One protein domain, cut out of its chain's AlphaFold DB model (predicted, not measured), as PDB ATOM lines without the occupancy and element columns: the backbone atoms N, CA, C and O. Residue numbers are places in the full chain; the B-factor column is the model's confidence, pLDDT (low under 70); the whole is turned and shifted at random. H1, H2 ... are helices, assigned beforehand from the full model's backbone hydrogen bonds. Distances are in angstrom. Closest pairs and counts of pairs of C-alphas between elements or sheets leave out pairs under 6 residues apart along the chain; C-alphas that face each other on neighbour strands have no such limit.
ATOM      1  N   GLU A 333      -4.123  34.538 -36.048       92.00
ATOM      2  CA  GLU A 333      -3.297  35.713 -36.331       92.00
ATOM      3  C   GLU A 333      -1.902  35.590 -35.689       92.00
ATOM      4  O   GLU A 333      -0.898  35.874 -36.340       92.00
ATOM      5  N   LEU A 334      -1.792  35.015 -34.481       90.25
ATOM      6  CA  LEU A 334      -0.495  34.677 -33.879       90.25
ATOM      7  C   LEU A 334       0.302  33.683 -34.732       90.25
ATOM      8  O   LEU A 334       1.504  33.874 -34.914       90.25
ATOM      9  N   ARG A 335      -0.333  32.636 -35.281       91.06
ATOM     10  CA  ARG A 335       0.336  31.693 -36.200       91.06
ATOM     11  C   ARG A 335       0.821  32.394 -37.467       91.06
ATOM     12  O   ARG A 335       1.946  32.151 -37.895       91.06
ATOM     13  N   SER A 336       0.006  33.287 -38.029       90.56
ATOM     14  CA  SER A 336       0.365  34.101 -39.196       90.56
ATOM     15  C   SER A 336       1.590  34.984 -38.925       90.56
ATOM     16  O   SER A 336       2.544  34.996 -39.709       90.56
ATOM     17  N   LEU A 337       1.613  35.698 -37.794       90.06
ATOM     18  CA  LEU A 337       2.752  36.536 -37.411       90.06
ATOM     19  C   LEU A 337       4.006  35.703 -37.106       90.06
ATOM     20  O   LEU A 337       5.076  36.009 -37.632       90.06
ATOM     21  N   THR A 338       3.861  34.600 -36.363       90.31
ATOM     22  CA  THR A 338       4.960  33.660 -36.065       90.31
ATOM     23  C   THR A 338       5.572  33.111 -37.351       90.31
ATOM     24  O   THR A 338       6.789  33.093 -37.516       90.31
ATOM     25  N   SER A 339       4.737  32.700 -38.306       90.69
ATOM     26  CA  SER A 339       5.206  32.203 -39.596       90.69
ATOM     27  C   SER A 339       6.031  33.247 -40.353       90.69
ATOM     28  O   SER A 339       7.072  32.895 -40.902       90.69
ATOM     29  N   ARG A 340       5.592  34.513 -40.395       89.00
ATOM     30  CA  ARG A 340       6.339  35.594 -41.063       89.00
ATOM     31  C   ARG A 340       7.655  35.906 -40.359       89.00
ATOM     32  O   ARG A 340       8.653  36.156 -41.026       89.00
ATOM     33  N   GLN A 341       7.673  35.868 -39.027       88.69
ATOM     34  CA  GLN A 341       8.899  36.027 -38.247       88.69
ATOM     35  C   GLN A 341       9.937  34.965 -38.619       88.69
ATOM     36  O   GLN A 341      11.079  35.300 -38.936       88.69
ATOM     37  N   LEU A 342       9.529  33.693 -38.608       91.06
ATOM     38  CA  LEU A 342      10.403  32.578 -38.964       91.06
ATOM     39  C   LEU A 342      10.864  32.680 -40.423       91.06
ATOM     40  O   LEU A 342      12.039  32.482 -40.709       91.06
ATOM     41  N   GLU A 343       9.977  33.056 -41.345       90.69
ATOM     42  CA  GLU A 343      10.318  33.259 -42.756       90.69
ATOM     43  C   GLU A 343      11.375  34.360 -42.939       90.69
ATOM     44  O   GLU A 343      12.379  34.145 -43.617       90.69
ATOM     45  N   ASN A 344      11.219  35.503 -42.264       88.50
ATOM     46  CA  ASN A 344      12.208  36.584 -42.274       88.50
ATOM     47  C   ASN A 344      13.561  36.137 -41.706       88.50
ATOM     48  O   ASN A 344      14.609  36.488 -42.258       88.50
ATOM     49  N   PHE A 345      13.545  35.345 -40.631       89.19
ATOM     50  CA  PHE A 345      14.752  34.760 -40.050       89.19
ATOM     51  C   PHE A 345      15.472  33.846 -41.053       89.19
ATOM     52  O   PHE A 345      16.670  34.017 -41.290       89.19
ATOM     53  N   LEU A 346      14.742  32.939 -41.708       91.62
ATOM     54  CA  LEU A 346      15.308  32.047 -42.721       91.62
ATOM     55  C   LEU A 346      15.839  32.817 -43.935       91.62
ATOM     56  O   LEU A 346      16.940  32.534 -44.402       91.62
ATOM     57  N   LEU A 347      15.114  33.827 -44.425       90.56
ATOM     58  CA  LEU A 347      15.570  34.669 -45.536       90.56
ATOM     59  C   LEU A 347      16.863  35.415 -45.201       90.56
ATOM     60  O   LEU A 347      17.741  35.527 -46.058       90.56
ATOM     61  N   LYS A 348      17.003  35.909 -43.967       89.50
ATOM     62  CA  LYS A 348      18.248  36.526 -43.497       89.50
ATOM     63  C   LYS A 348      19.391  35.509 -43.480       89.50
ATOM     64  O   LYS A 348      20.438  35.779 -44.063       89.50
ATOM     65  N   ALA A 349      19.169  34.331 -42.904       90.25
ATOM     66  CA  ALA A 349      20.183  33.281 -42.834       90.25
ATOM     67  C   ALA A 349      20.632  32.801 -44.230       90.25
ATOM     68  O   ALA A 349      21.825  32.634 -44.472       90.25
ATOM     69  N   VAL A 350      19.702  32.675 -45.186       91.06
ATOM     70  CA  VAL A 350      20.002  32.352 -46.595       91.06
ATOM     71  C   VAL A 350      20.852  33.435 -47.260       91.06
ATOM     72  O   VAL A 350      21.768  33.109 -48.011       91.06
ATOM     73  N   ARG A 351      20.591  34.720 -46.989       87.69
ATOM     74  CA  ARG A 351      21.411  35.826 -47.523       87.69
ATOM     75  C   ARG A 351      22.829  35.824 -46.953       87.69
ATOM     76  O   ARG A 351      23.760  36.170 -47.670       87.69
ATOM     77  N   GLU A 352      22.988  35.448 -45.688       89.88
ATOM     78  CA  GLU A 352      24.279  35.459 -44.990       89.88
ATOM     79  C   GLU A 352      25.135  34.219 -45.293       89.88
ATOM     80  O   GLU A 352      26.351  34.331 -45.430       89.88
ATOM     81  N   GLN A 353      24.515  33.041 -45.418       89.62
ATOM     82  CA  GLN A 353      25.218  31.755 -45.550       89.62
ATOM     83  C   GLN A 353      25.114  31.135 -46.954       89.62
ATOM     84  O   GLN A 353      25.823  30.176 -47.267       89.62
ATOM     85  N   GLY A 354      24.259  31.681 -47.820       86.62
ATOM     86  CA  GLY A 354      24.014  31.167 -49.165       86.62
ATOM     87  C   GLY A 354      23.099  29.932 -49.203       86.62
ATOM     88  O   GLY A 354      22.579  29.483 -48.181       86.62
ATOM     89  N   PRO A 355      22.888  29.344 -50.396       86.31
ATOM     90  CA  PRO A 355      21.875  28.307 -50.618       86.31
ATOM     91  C   PRO A 355      22.205  26.945 -49.987       86.31
ATOM     92  O   PRO A 355      21.325  26.097 -49.901       86.31
ATOM     93  N   ALA A 356      23.435  26.714 -49.524       87.81
ATOM     94  CA  ALA A 356      23.797  25.462 -48.852       87.81
ATOM     95  C   ALA A 356      23.077  25.280 -47.502       87.81
ATOM     96  O   ALA A 356      22.977  24.165 -46.999       87.81
ATOM     97  N   ILE A 357      22.552  26.364 -46.914       92.12
ATOM     98  CA  ILE A 357      21.817  26.304 -45.646       92.12
ATOM     99  C   ILE A 357      20.520  25.486 -45.753       92.12
ATOM    100  O   ILE A 357      20.082  24.917 -44.760       92.12
ATOM    101  N   PHE A 358      19.939  25.363 -46.956       89.81
ATOM    102  CA  PHE A 358      18.738  24.554 -47.180       89.81
ATOM    103  C   PHE A 358      18.964  23.064 -46.882       89.81
ATOM    104  O   PHE A 358      18.004  22.368 -46.578       89.81
ATOM    105  N   ASP A 359      20.205  22.574 -46.907       90.62
ATOM    106  CA  ASP A 359      20.516  21.174 -46.596       90.62
ATOM    107  C   ASP A 359      20.733  20.930 -45.086       90.62
ATOM    108  O   ASP A 359      20.932  19.790 -44.660       90.62
ATOM    109  N   GLN A 360      20.721  21.981 -44.255       93.62
ATOM    110  CA  GLN A 360      20.913  21.862 -42.808       93.62
ATOM    111  C   GLN A 360      19.631  21.388 -42.114       93.62
ATOM    112  O   GLN A 360      18.545  21.916 -42.362       93.62
ATOM    113  N   GLN A 361      19.765  20.426 -41.195       94.00
ATOM    114  CA  GLN A 361      18.629  19.842 -40.474       94.00
ATOM    115  C   GLN A 361      17.827  20.900 -39.705       94.00
ATOM    116  O   GLN A 361      16.618  20.992 -39.895       94.00
ATOM    117  N   ASP A 362      18.494  21.739 -38.911       92.38
ATOM    118  CA  ASP A 362      17.831  22.779 -38.116       92.38
ATOM    119  C   ASP A 362      17.042  23.758 -39.007       92.38
ATOM    120  O   ASP A 362      15.944  24.193 -38.663       92.38
ATOM    121  N   PHE A 363      17.558  24.066 -40.203       93.88
ATOM    122  CA  PHE A 363      16.878  24.926 -41.173       93.88
ATOM    123  C   PHE A 363      15.601  24.265 -41.717       93.88
ATOM    124  O   PHE A 363      14.551  24.903 -41.808       93.88
ATOM    125  N   GLN A 364      15.670  22.967 -42.020       94.38
ATOM    126  CA  GLN A 364      14.530  22.165 -42.467       94.38
ATOM    127  C   GLN A 364      13.463  21.992 -41.374       94.38
ATOM    128  O   GLN A 364      12.266  22.016 -41.670       94.38
ATOM    129  N   GLU A 365      13.862  21.898 -40.104       94.25
ATOM    130  CA  GLU A 365      12.927  21.867 -38.972       94.25
ATOM    131  C   GLU A 365      12.130  23.177 -38.858       94.25
ATOM    132  O   GLU A 365      10.911  23.150 -38.657       94.25
ATOM    133  N   VAL A 366      12.771  24.329 -39.080       93.38
ATOM    134  CA  VAL A 366      12.071  25.624 -39.099       93.38
ATOM    135  C   VAL A 366      11.146  25.747 -40.318       93.38
ATOM    136  O   VAL A 366      10.017  26.221 -40.166       93.38
ATOM    137  N   ILE A 367      11.556  25.272 -41.505       94.81
ATOM    138  CA  ILE A 367      10.675  25.191 -42.689       94.81
ATOM    139  C   ILE A 367       9.425  24.361 -42.373       94.81
ATOM    140  O   ILE A 367       8.309  24.783 -42.686       94.81
ATOM    141  N   ALA A 368       9.586  23.202 -41.728       93.81
ATOM    142  CA  ALA A 368       8.464  22.359 -41.330       93.81
ATOM    143  C   ALA A 368       7.531  23.068 -40.329       93.81
ATOM    144  O   ALA A 368       6.309  22.959 -40.444       93.81
ATOM    145  N   GLY A 369       8.084  23.849 -39.395       92.00
ATOM    146  CA  GLY A 369       7.307  24.694 -38.484       92.00
ATOM    147  C   GLY A 369       6.480  25.764 -39.209       92.00
ATOM    148  O   GLY A 369       5.290  25.921 -38.932       92.00
ATOM    149  N   ILE A 370       7.071  26.460 -40.186       93.31
ATOM    150  CA  ILE A 370       6.360  27.427 -41.042       93.31
ATOM    151  C   ILE A 370       5.241  26.734 -41.828       93.31
ATOM    152  O   ILE A 370       4.119  27.240 -41.888       93.31
ATOM    153  N   ALA A 371       5.529  25.567 -42.404       92.75
ATOM    154  CA  ALA A 371       4.563  24.780 -43.162       92.75
ATOM    155  C   ALA A 371       3.352  24.393 -42.298       92.75
ATOM    156  O   ALA A 371       2.213  24.582 -42.724       92.75
ATOM    157  N   TYR A 372       3.592  23.963 -41.054       91.19
ATOM    158  CA  TYR A 372       2.541  23.689 -40.073       91.19
ATOM    159  C   TYR A 372       1.678  24.923 -39.775       91.19
ATOM    160  O   TYR A 372       0.456  24.819 -39.731       91.19
ATOM    161  N   PHE A 373       2.278  26.104 -39.595       89.44
ATOM    162  CA  PHE A 373       1.513  27.320 -39.299       89.44
ATOM    163  C   PHE A 373       0.708  27.859 -40.485       89.44
ATOM    164  O   PHE A 373      -0.302  28.529 -40.264       89.44
ATOM    165  N   ARG A 374       1.145  27.585 -41.719       88.12
ATOM    166  CA  ARG A 374       0.499  28.053 -42.955       88.12
ATOM    167  C   ARG A 374      -0.441  27.027 -43.591       88.12
ATOM    168  O   ARG A 374      -1.004  27.332 -44.638       88.12
ATOM    169  N   ASP A 375      -0.588  25.841 -42.999       89.25
ATOM    170  CA  ASP A 375      -1.280  24.695 -43.605       89.25
ATOM    171  C   ASP A 375      -0.749  24.374 -45.025       89.25
ATOM    172  O   ASP A 375      -1.505  24.104 -45.961       89.25
ATOM    173  N   LEU A 376       0.577  24.427 -45.194       92.00
ATOM    174  CA  LEU A 376       1.295  24.118 -46.437       92.00
ATOM    175  C   LEU A 376       2.166  22.871 -46.269       92.00
ATOM    176  O   LEU A 376       2.384  22.389 -45.158       92.00
ATOM    177  N   ASN A 377       2.707  22.352 -47.374       93.50
ATOM    178  CA  ASN A 377       3.776  21.356 -47.293       93.50
ATOM    179  C   ASN A 377       5.168  22.035 -47.189       93.50
ATOM    180  O   ASN A 377       5.337  23.158 -47.673       93.50
ATOM    181  N   PRO A 378       6.175  21.382 -46.572       94.19
ATOM    182  CA  PRO A 378       7.522  21.952 -46.439       94.19
ATOM    183  C   PRO A 378       8.176  22.328 -47.779       94.19
ATOM    184  O   PRO A 378       8.810  23.374 -47.881       94.19
ATOM    185  N   GLU A 379       7.960  21.533 -48.831       93.38
ATOM    186  CA  GLU A 379       8.526  21.777 -50.168       93.38
ATOM    187  C   GLU A 379       8.028  23.093 -50.792       93.38
ATOM    188  O   GLU A 379       8.782  23.799 -51.467       93.38
ATOM    189  N   GLN A 380       6.762  23.453 -50.559       92.44
ATOM    190  CA  GLN A 380       6.167  24.717 -50.995       92.44
ATOM    191  C   GLN A 380       6.827  25.896 -50.286       92.44
ATOM    192  O   GLN A 380       7.209  26.861 -50.946       92.44
ATOM    193  N   VAL A 381       7.009  25.799 -48.967       92.31
ATOM    194  CA  VAL A 381       7.677  26.838 -48.170       92.31
ATOM    195  C   VAL A 381       9.126  27.012 -48.622       92.31
ATOM    196  O   VAL A 381       9.566  28.135 -48.864       92.31
ATOM    197  N   GLU A 382       9.857  25.914 -48.813       92.69
ATOM    198  CA  GLU A 382      11.230  25.949 -49.318       92.69
ATOM    199  C   GLU A 382      11.308  26.593 -50.712       92.69
ATOM    200  O   GLU A 382      12.171  27.435 -50.975       92.69
ATOM    201  N   THR A 383      10.383  26.235 -51.605       90.38
ATOM    202  CA  THR A 383      10.303  26.808 -52.956       90.38
ATOM    203  C   THR A 383      10.040  28.314 -52.915       90.38
ATOM    204  O   THR A 383      10.673  29.070 -53.661       90.38
ATOM    205  N   ASP A 384       9.134  28.764 -52.047       90.75
ATOM    206  CA  ASP A 384       8.830  30.182 -51.856       90.75
ATOM    207  C   ASP A 384      10.040  30.939 -51.292       90.75
ATOM    208  O   ASP A 384      10.399  31.990 -51.829       90.75
ATOM    209  N   LEU A 385      10.735  30.381 -50.295       90.44
ATOM    210  CA  LEU A 385      11.968  30.946 -49.735       90.44
ATOM    211  C   LEU A 385      13.070  31.072 -50.791       90.44
ATOM    212  O   LEU A 385      13.685  32.133 -50.921       90.44
ATOM    213  N   LYS A 386      13.308  30.025 -51.595       89.00
ATOM    214  CA  LYS A 386      14.272  30.061 -52.711       89.00
ATOM    215  C   LYS A 386      13.898  31.129 -53.737       89.00
ATOM    216  O   LYS A 386      14.774  31.822 -54.249       89.00
ATOM    217  N   ARG A 387      12.605  31.294 -54.040       87.75
ATOM    218  CA  ARG A 387      12.131  32.330 -54.971       87.75
ATOM    219  C   ARG A 387      12.380  33.728 -54.414       87.75
ATOM    220  O   ARG A 387      12.934  34.565 -55.119       87.75
ATOM    221  N   GLN A 388      12.006  33.973 -53.161       87.94
ATOM    222  CA  GLN A 388      12.151  35.276 -52.503       87.94
ATOM    223  C   GLN A 388      13.610  35.671 -52.258       87.94
ATOM    224  O   GLN A 388      13.953  36.850 -52.307       87.94
ATOM    225  N   SER A 389      14.484  34.694 -52.025       85.25
ATOM    226  CA  SER A 389      15.927  34.911 -51.884       85.25
ATOM    227  C   SER A 389      16.667  35.040 -53.222       85.25
ATOM    228  O   SER A 389      17.856  35.348 -53.224       85.25
ATOM    229  N   GLY A 390      15.989  34.838 -54.359       80.25
ATOM    230  CA  GLY A 390      16.590  34.922 -55.694       80.25
ATOM    231  C   GLY A 390      17.370  33.674 -56.128       80.25
ATOM    232  O   GLY A 390      17.985  33.682 -57.190       80.25
ATOM    233  N   TYR A 391      17.322  32.588 -55.350       74.38
ATOM    234  CA  TYR A 391      18.000  31.321 -55.650       74.38
ATOM    235  C   TYR A 391      17.144  30.330 -56.456       74.38
ATOM    236  O   TYR A 391      17.642  29.284 -56.874       74.38
ATOM    237  N   LEU A 392      15.873  30.648 -56.729       64.88
ATOM    238  CA  LEU A 392      15.038  29.886 -57.659       64.88
ATOM    239  C   LEU A 392      15.131  30.475 -59.078       64.88
ATOM    240  O   LEU A 392      14.477  31.467 -59.403       64.88
ATOM    241  N   VAL A 393      15.910  29.834 -59.951       52.06
ATOM    242  CA  VAL A 393      15.938  30.162 -61.385       52.06
ATOM    243  C   VAL A 393      14.703  29.561 -62.056       52.06
ATOM    244  O   VAL A 393      14.626  28.356 -62.291       52.06
ATOM    245  N   THR A 394      13.720  30.393 -62.403       45.00
ATOM    246  CA  THR A 394      12.636  29.968 -63.300       45.00
ATOM    247  C   THR A 394      13.197  29.724 -64.701       45.00
ATOM    248  O   THR A 394      13.478  30.669 -65.436       45.00
ATOM    249  N   ILE A 395      13.314  28.459 -65.110       38.22
ATOM    250  CA  ILE A 395      13.557  28.107 -66.514       38.22
ATOM    251  C   ILE A 395      12.259  28.376 -67.290       38.22
ATOM    252  O   ILE A 395      11.398  27.507 -67.420       38.22
ATOM    253  N   LYS A 396      12.091  29.593 -67.818       35.62
ATOM    254  CA  LYS A 396      11.097  29.840 -68.871       35.62
ATOM    255  C   LYS A 396      11.622  29.232 -70.167       35.62
ATOM    256  O   LYS A 396      12.517  29.785 -70.794       35.62
ATOM    257  N   SER A 397      11.080  28.066 -70.521       42.53
ATOM    258  CA  SER A 397      11.042  27.493 -71.874       42.53
ATOM    259  C   SER A 397      12.207  27.894 -72.801       42.53
ATOM    260  O   SER A 397      12.102  28.834 -73.589       42.53
ATOM    261  N   GLY A 398      13.302  27.134 -72.749       38.97
ATOM    262  CA  GLY A 398      14.201  26.971 -73.898       38.97
ATOM    263  C   GLY A 398      15.285  28.027 -74.143       38.97
ATOM    264  O   GLY A 398      15.958  27.933 -75.167       38.97
ATOM    265  N   ARG A 399      15.531  28.985 -73.241       32.88
ATOM    266  CA  ARG A 399      16.781  29.771 -73.261       32.88
ATOM    267  C   ARG A 399      17.406  29.812 -71.874       32.88
ATOM    268  O   ARG A 399      16.826  30.352 -70.941       32.88
ATOM    269  N   VAL A 400      18.595  29.224 -71.757       35.38
ATOM    270  CA  VAL A 400      19.446  29.337 -70.570       35.38
ATOM    271  C   VAL A 400      19.945  30.780 -70.508       35.38
ATOM    272  O   VAL A 400      20.849  31.160 -71.244       35.38
ATOM    273  N   GLY A 401      19.306  31.590 -69.672       30.05
ATOM    274  CA  GLY A 401      19.805  32.888 -69.238       30.05
ATOM    275  C   GLY A 401      19.849  32.879 -67.718       30.05
ATOM    276  O   GLY A 401      18.803  32.919 -67.078       30.05
ATOM    277  N   ALA A 402      21.044  32.761 -67.144       32.59
ATOM    278  CA  ALA A 402      21.255  33.023 -65.731       32.59
ATOM    279  C   ALA A 402      21.289  34.545 -65.550       32.59
ATOM    280  O   ALA A 402      22.307  35.175 -65.821       32.59
ATOM    281  N   GLU A 403      20.178  35.143 -65.132       36.25
ATOM    282  CA  GLU A 403      20.217  36.482 -64.544       36.25
ATOM    283  C   GLU A 403      20.367  36.321 -63.033       36.25
ATOM    284  O   GLU A 403      19.397  36.149 -62.298       36.25
ATOM    285  N   ILE A 404      21.619  36.338 -62.577       37.84
ATOM    286  CA  ILE A 404      21.935  36.603 -61.176       37.84
ATOM    287  C   ILE A 404      21.662  38.094 -60.975       37.84
ATOM    288  O   ILE A 404      22.439  38.939 -61.427       37.84
ATOM    289  N   TYR A 405      20.549  38.432 -60.326       35.47
ATOM    290  CA  TYR A 405      20.342  39.787 -59.821       35.47
ATOM    291  C   TYR A 405      21.268  39.983 -58.621       35.47
ATOM    292  O   TYR A 405      20.906  39.709 -57.480       35.47
TER     293      TYR A 405
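AT A GLANCE: This is residues 333 to 405 of the 409 residues of an uncharacterized protein of Candidatus Curtissbacteria bacterium GW2011_GWA1_41_11 (UniProt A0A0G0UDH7). A long helix, H1, and a shorter one, H3, lie side by side and run opposite ways, and H4 crosses over the pair on one side, from H3 to H1. The very short H2 sits at the turn between H1 and H3, and after H4 a tail without a named element loops away from the helices, its residues 395 to 400 sticking out. The printed part has 73 residues with four named helices, H1 H2 H3 H4 in chain order, and no named strand; the class is all helix. The whole is only just compact, close to loose, with a radius of gyration of the C-alphas of 13.3 A, and its elongated outline spans 43 by 24 by 19 A.

HOW THE PARTS SIT: The hub is H1, residues 333 to 353, which touches three other helices. It touches H3, residues 361 to 374, at a shallow tilt of 30 degrees, opposite ways; their closest C-alphas, those of Ser 339 and Ile 370, are 5.1 A apart. With residues 343 to 347 alone, H1 touches H4, residues 378 to 388, at a steep tilt of 60 degrees, the same way; their closest C-alphas are those of Leu 347 and Leu 385, at 6.7 A. H3 touches H4 with residues 367 to 371 alone, and the two are about perpendicular at 83 degrees; the C-alphas of Ala 368 and Pro 378 come closest, at 5.2 A. H2, residues 355 to 359, and H1 only just touch, and only at the corner by their link, with 3 pairs of C-alphas within 8 A; the closest are those of Val 350 and Ile 357, at 6.4 A. H2 is close to H3 but not clearly touching it, the closest C-alphas being those of Phe 358 and Gln 364, at 6.8 A. H2 is also close to H4 but not clearly touching, with the C-alphas of Phe 358 and Glu 382 closest at 7.9 A. In H1, H3 and H4 every O i to N i+4 pair is within hydrogen-bond range; in H2 it is 0 of 1, beside 2 of 2 O i to N i+3 pairs.

IN THESE COORDINATES: H1 begins with C-alpha 333 at (-3.297, 35.713, -36.331) and is 30.2 A long to C-alpha 353 at (25.218, 31.755, -45.550). H3 is 20.1 A long and H4 15.4 A, ending with C-alpha 388 at (12.151, 35.276, -52.503).

THE WHOLE: The two C-alphas farthest apart, those of Leu 334 and Gly 398, are 43.3 A from each other. The printed part has no cut, and the three links between helices are tight. Residues 389 to 405 hold no named element, and residues 395 to 400 stand free. The mean pLDDT of the printed part is 80.7, and residues 392 to 405 are under 70.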